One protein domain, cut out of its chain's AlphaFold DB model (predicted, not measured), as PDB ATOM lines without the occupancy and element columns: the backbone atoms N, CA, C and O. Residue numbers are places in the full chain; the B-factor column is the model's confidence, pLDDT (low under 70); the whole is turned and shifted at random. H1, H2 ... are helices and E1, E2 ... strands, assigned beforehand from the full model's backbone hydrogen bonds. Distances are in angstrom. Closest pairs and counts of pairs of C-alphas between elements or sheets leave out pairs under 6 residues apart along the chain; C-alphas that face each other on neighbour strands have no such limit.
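This is residues 92 to 134 of the 275 residues of an uncharacterized protein of Ligilactobacillus acidipiscis (UniProt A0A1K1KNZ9). With little regular structure, this is a flat piece, mostly loops, with a small two-stranded hairpin, E1 and E2, towards one end and a one-turn helix, H1, at the other. Between them two long unnamed stretches come together where residues 98 to 99 pair antiparallel with 126 to 127. The printed part has 43 residues, 12 of them in named elements, in the order E1, E2, H1; the class is mixed. It is only just compact, close to loose, with a radius of gyration of the C-alphas of 10.7 A and spans of 31 by 25 by 12 A.

Strands E1, residues 106 to 109, and E2, residues 114 to 117, are antiparallel neighbours at 140 degrees, a hairpin with a tight link. N 107 and O 116, 2.9 A apart, are within hydrogen-bond range. Helix H1, residues 130 to 133, is apart from E1; it is too short for an O i to N i+4 pair, and its one O i to N i+3 pair is within range.

E1, 9.5 A long, begins at C-alpha 106 (-17.663, -20.011, -4.257). E2 measures 10.3 A. H1, 5.4 A, ends at C-alpha 133 (-6.720, -9.096, 3.614).

The farthest C-alphas, of Glu 111 and Tyr 134, are 32.1 A apart. The printed part has no cut. The link from E2 to H1 is long, and in it residues 118 to 123 have pLDDT under 70.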
ATOM      1  N   LYS A  92      -7.508 -23.049  -1.596       75.38
ATOM      2  CA  LYS A  92      -8.017 -23.553  -0.308       75.38
ATOM      3  C   LYS A  92      -8.754 -22.494   0.531       75.38
ATOM      4  O   LYS A  92      -9.564 -22.844   1.375       75.38
ATOM      5  N   ASP A  93      -8.438 -21.222   0.302       79.31
ATOM      6  CA  ASP A  93      -8.952 -20.077   1.048       79.31
ATOM      7  C   ASP A  93     -10.249 -19.541   0.397       79.31
ATOM      8  O   ASP A  93     -11.003 -18.802   1.025       79.31
ATOM      9  N   LEU A  94     -10.547 -19.922  -0.857       82.25
ATOM     10  CA  LEU A  94     -11.749 -19.482  -1.580       82.25
ATOM     11  C   LEU A  94     -13.045 -19.973  -0.922       82.25
ATOM     12  O   LEU A  94     -14.047 -19.265  -0.977       82.25
ATOM     13  N   GLY A  95     -13.013 -21.137  -0.267       77.44
ATOM     14  CA  GLY A  95     -14.154 -21.673   0.483       77.44
ATOM     15  C   GLY A  95     -14.487 -20.904   1.768       77.44
ATOM     16  O   GLY A  95     -15.565 -21.091   2.322       77.44
ATOM     17  N   GLU A  96     -13.600 -20.022   2.242       84.31
ATOM     18  CA  GLU A  96     -13.869 -19.162   3.405       84.31
ATOM     19  C   GLU A  96     -14.547 -17.836   3.019       84.31
ATOM     20  O   GLU A  96     -14.861 -17.019   3.887       84.31
ATOM     21  N   LEU A  97     -14.761 -17.599   1.720       86.69
ATOM     22  CA  LEU A  97     -15.504 -16.444   1.233       86.69
ATOM     23  C   LEU A  97     -16.994 -16.728   1.366       86.69
ATOM     24  O   LEU A  97     -17.526 -17.604   0.686       86.69
ATOM     25  N   LEU A  98     -17.659 -15.982   2.242       85.44
ATOM     26  CA  LEU A  98     -19.073 -16.179   2.547       85.44
ATOM     27  C   LEU A  98     -19.908 -15.004   2.047       85.44
ATOM     28  O   LEU A  98     -19.418 -13.879   1.970       85.44
ATOM     29  N   ASP A  99     -21.175 -15.238   1.751       84.88
ATOM     30  CA  ASP A  99     -22.133 -14.186   1.424       84.88
ATOM     31  C   ASP A  99     -22.743 -13.531   2.690       84.88
ATOM     32  O   ASP A  99     -22.369 -13.794   3.849       84.88
ATOM     33  N   GLU A 100     -23.721 -12.644   2.493       82.75
ATOM     34  CA  GLU A 100     -24.508 -12.045   3.575       82.75
ATOM     35  C   GLU A 100     -25.210 -13.065   4.497       82.75
ATOM     36  O   GLU A 100     -25.350 -12.786   5.694       82.75
ATOM     37  N   ASN A 101     -25.545 -14.257   4.000       84.94
ATOM     38  CA  ASN A 101     -26.253 -15.325   4.711       84.94
ATOM     39  C   ASN A 101     -25.316 -16.343   5.386       84.94
ATOM     40  O   ASN A 101     -25.791 -17.235   6.086       84.94
ATOM     41  N   ASN A 102     -23.993 -16.159   5.265       85.12
ATOM     42  CA  ASN A 102     -22.952 -17.112   5.680       85.12
ATOM     43  C   ASN A 102     -22.914 -18.395   4.832       85.12
ATOM     44  O   ASN A 102     -22.447 -19.431   5.308       85.12
ATOM     45  N   GLU A 103     -23.381 -18.329   3.590       83.56
ATOM     46  CA  GLU A 103     -23.253 -19.405   2.611       83.56
ATOM     47  C   GLU A 103     -21.980 -19.210   1.770       83.56
ATOM     48  O   GLU A 103     -21.542 -18.070   1.579       83.56
ATOM     49  N   PRO A 104     -21.347 -20.290   1.270       81.81
ATOM     50  CA  PRO A 104     -20.182 -20.178   0.400       81.81
ATOM     51  C   PRO A 104     -20.472 -19.338  -0.849       81.81
ATOM     52  O   PRO A 104     -21.362 -19.634  -1.648       81.81
ATOM     53  N   PHE A 105     -19.666 -18.298  -1.044       83.06
ATOM     54  CA  PHE A 105     -19.699 -17.465  -2.247       83.06
ATOM     55  C   PHE A 105     -19.142 -18.201  -3.479       83.06
ATOM     56  O   PHE A 105     -19.468 -17.891  -4.626       83.06
ATOM     57  N   LEU A 106     -18.260 -19.170  -3.236       86.12
ATOM     58  CA  LEU A 106     -17.663 -20.011  -4.257       86.12
ATOM     59  C   LEU A 106     -17.867 -21.475  -3.884       86.12
ATOM     60  O   LEU A 106     -17.457 -21.905  -2.807       86.12
ATOM     61  N   ASP A 107     -18.454 -22.230  -4.804       80.88
ATOM     62  CA  ASP A 107     -18.698 -23.657  -4.643       80.88
ATOM     63  C   ASP A 107     -17.555 -24.454  -5.272       80.88
ATOM     64  O   ASP A 107     -17.190 -24.231  -6.434       80.88
ATOM     65  N   GLU A 108     -16.973 -25.383  -4.514       83.56
ATOM     66  CA  GLU A 108     -15.926 -26.264  -5.023       83.56
ATOM     67  C   GLU A 108     -16.552 -27.431  -5.793       83.56
ATOM     68  O   GLU A 108     -17.266 -28.268  -5.242       83.56
ATOM     69  N   GLN A 109     -16.247 -27.535  -7.085       83.31
ATOM     70  CA  GLN A 109     -16.610 -28.710  -7.865       83.31
ATOM     71  C   GLN A 109     -15.746 -29.901  -7.450       83.31
ATOM     72  O   GLN A 109     -14.583 -29.999  -7.842       83.31
ATOM     73  N   THR A 110     -16.347 -30.846  -6.732       78.25
ATOM     74  CA  THR A 110     -15.695 -32.056  -6.199       78.25
ATOM     75  C   THR A 110     -14.953 -32.888  -7.249       78.25
ATOM     76  O   THR A 110     -13.935 -33.499  -6.937       78.25
ATOM     77  N   GLU A 111     -15.414 -32.896  -8.502       80.56
ATOM     78  CA  GLU A 111     -14.790 -33.663  -9.592       80.56
ATOM     79  C   GLU A 111     -13.530 -33.004 -10.172       80.56
ATOM     80  O   GLU A 111     -12.667 -33.693 -10.716       80.56
ATOM     81  N   THR A 112     -13.417 -31.673 -10.096       79.69
ATOM     82  CA  THR A 112     -12.344 -30.922 -10.773       79.69
ATOM     83  C   THR A 112     -11.471 -30.094  -9.833       79.69
ATOM     84  O   THR A 112     -10.432 -29.596 -10.269       79.69
ATOM     85  N   GLY A 113     -11.877 -29.923  -8.569       76.44
ATOM     86  CA  GLY A 113     -11.237 -29.026  -7.599       76.44
ATOM     87  C   GLY A 113     -11.295 -27.549  -8.007       76.44
ATOM     88  O   GLY A 113     -10.483 -26.741  -7.555       76.44
ATOM     89  N   LYS A 114     -12.189 -27.191  -8.942       80.44
ATOM     90  CA  LYS A 114     -12.375 -25.815  -9.416       80.44
ATOM     91  C   LYS A 114     -13.506 -25.148  -8.655       80.44
ATOM     92  O   LYS A 114     -14.550 -25.755  -8.451       80.44
ATOM     93  N   TYR A 115     -13.325 -23.874  -8.343       78.88
ATOM     94  CA  TYR A 115     -14.360 -23.052  -7.737       78.88
ATOM     95  C   TYR A 115     -15.226 -22.382  -8.807       78.88
ATOM     96  O   TYR A 115     -14.707 -21.848  -9.792       78.88
ATOM     97  N   ILE A 116     -16.540 -22.405  -8.604       81.75
ATOM     98  CA  ILE A 116     -17.526 -21.690  -9.420       81.75
ATOM     99  C   ILE A 116     -18.321 -20.721  -8.548       81.75
ATOM    100  O   ILE A 116     -18.489 -20.949  -7.357       81.75
ATOM    101  N   PHE A 117     -18.821 -19.638  -9.140       74.56
ATOM    102  CA  PHE A 117     -19.726 -18.731  -8.437       74.56
ATOM    103  C   PHE A 117     -21.056 -19.429  -8.142       74.56
ATOM    104  O   PHE A 117     -21.675 -19.972  -9.064       74.56
ATOM    105  N   THR A 118     -21.507 -19.366  -6.888       67.94
ATOM    106  CA  THR A 118     -22.927 -19.554  -6.560       67.94
ATOM    107  C   THR A 118     -23.734 -18.436  -7.237       67.94
ATOM    108  O   THR A 118     -23.199 -17.356  -7.489       67.94
ATOM    109  N   ASP A 119     -24.974 -18.716  -7.664       66.56
ATOM    110  CA  ASP A 119     -25.729 -17.872  -8.614       66.56
ATOM    111  C   ASP A 119     -25.641 -16.366  -8.259       66.56
ATOM    112  O   ASP A 119     -26.206 -15.927  -7.252       66.56
ATOM    113  N   PRO A 120     -24.953 -15.544  -9.082       59.12
ATOM    114  CA  PRO A 120     -24.611 -14.164  -8.737       59.12
ATOM    115  C   PRO A 120     -25.825 -13.233  -8.633       59.12
ATOM    116  O   PRO A 120     -25.674 -12.074  -8.251       59.12
ATOM    117  N   LYS A 121     -27.038 -13.702  -8.959       64.19
ATOM    118  CA  LYS A 121     -28.276 -12.933  -8.761       64.19
ATOM    119  C   LYS A 121     -28.641 -12.698  -7.293       64.19
ATOM    120  O   LYS A 121     -29.487 -11.839  -7.048       64.19
ATOM    121  N   TYR A 122     -28.031 -13.420  -6.353       60.28
ATOM    122  CA  TYR A 122     -28.410 -13.379  -4.935       60.28
ATOM    123  C   TYR A 122     -27.334 -12.832  -3.993       60.28
ATOM    124  O   TYR A 122     -27.614 -12.698  -2.810       60.28
ATOM    125  N   VAL A 123     -26.149 -12.472  -4.497       67.62
ATOM    126  CA  VAL A 123     -25.046 -11.993  -3.651       67.62
ATOM    127  C   VAL A 123     -24.930 -10.480  -3.754       67.62
ATOM    128  O   VAL A 123     -24.511  -9.940  -4.783       67.62
ATOM    129  N   SER A 124     -25.287  -9.781  -2.678       74.62
ATOM    130  CA  SER A 124     -25.102  -8.331  -2.582       74.62
ATOM    131  C   SER A 124     -23.803  -7.952  -1.871       74.62
ATOM    132  O   SER A 124     -23.291  -6.848  -2.090       74.62
ATOM    133  N   GLN A 125     -23.254  -8.846  -1.038       78.50
ATOM    134  CA  GLN A 125     -22.040  -8.609  -0.256       78.50
ATOM    135  C   GLN A 125     -21.209  -9.886  -0.098       78.50
ATOM    136  O   GLN A 125     -21.735 -10.987  -0.029       78.50
ATOM    137  N   ILE A 126     -19.889  -9.726   0.014       82.12
ATOM    138  CA  ILE A 126     -18.968 -10.826   0.317       82.12
ATOM    139  C   ILE A 126     -18.274 -10.506   1.635       82.12
ATOM    140  O   ILE A 126     -17.695  -9.428   1.809       82.12
ATOM    141  N   LYS A 127     -18.310 -11.453   2.563       80.69
ATOM    142  CA  LYS A 127     -17.536 -11.450   3.798       80.69
ATOM    143  C   LYS A 127     -16.204 -12.128   3.522       80.69
ATOM    144  O   LYS A 127     -16.138 -13.327   3.266       80.69
ATOM    145  N   ILE A 128     -15.138 -11.342   3.596       82.38
ATOM    146  CA  ILE A 128     -13.767 -11.833   3.487       82.38
ATOM    147  C   ILE A 128     -13.156 -11.807   4.892       82.38
ATOM    148  O   ILE A 128     -13.190 -10.750   5.539       82.38
ATOM    149  N   PRO A 129     -12.585 -12.917   5.389       76.31
ATOM    150  CA  PRO A 129     -11.896 -12.919   6.668       76.31
ATOM    151  C   PRO A 129     -10.792 -11.859   6.707       76.31
ATOM    152  O   PRO A 129      -9.951 -11.761   5.810       76.31
ATOM    153  N   LYS A 130     -10.757 -11.071   7.786       73.38
ATOM    154  CA  LYS A 130      -9.738 -10.030   7.991       73.38
ATOM    155  C   LYS A 130      -8.316 -10.577   7.859       73.38
ATOM    156  O   LYS A 130      -7.467  -9.917   7.274       73.38
ATOM    157  N   SER A 131      -8.073 -11.787   8.355       71.00
ATOM    158  CA  SER A 131      -6.794 -12.497   8.254       71.00
ATOM    159  C   SER A 131      -6.306 -12.715   6.819       71.00
ATOM    160  O   SER A 131      -5.103 -12.883   6.635       71.00
ATOM    161  N   MET A 132      -7.199 -12.714   5.824       73.94
ATOM    162  CA  MET A 132      -6.830 -12.854   4.413       73.94
ATOM    163  C   MET A 132      -6.381 -11.537   3.798       73.94
ATOM    164  O   MET A 132      -5.486 -11.538   2.965       73.94
ATOM    165  N   ILE A 133      -6.985 -10.417   4.203       77.06
ATOM    166  CA  ILE A 133      -6.720  -9.096   3.614       77.06
ATOM    167  C   ILE A 133      -5.602  -8.374   4.367       77.06
ATOM    168  O   ILE A 133      -4.769  -7.685   3.781       77.06
ATOM    169  N   TYR A 134      -5.584  -8.516   5.687       74.25
ATOM    170  CA  TYR A 134      -4.650  -7.820   6.548       74.25
ATOM    171  C   TYR A 134      -3.417  -8.677   6.787       74.25
ATOM    172  O   TYR A 134      -3.484  -9.736   7.410       74.25
TER     173      TYR A 134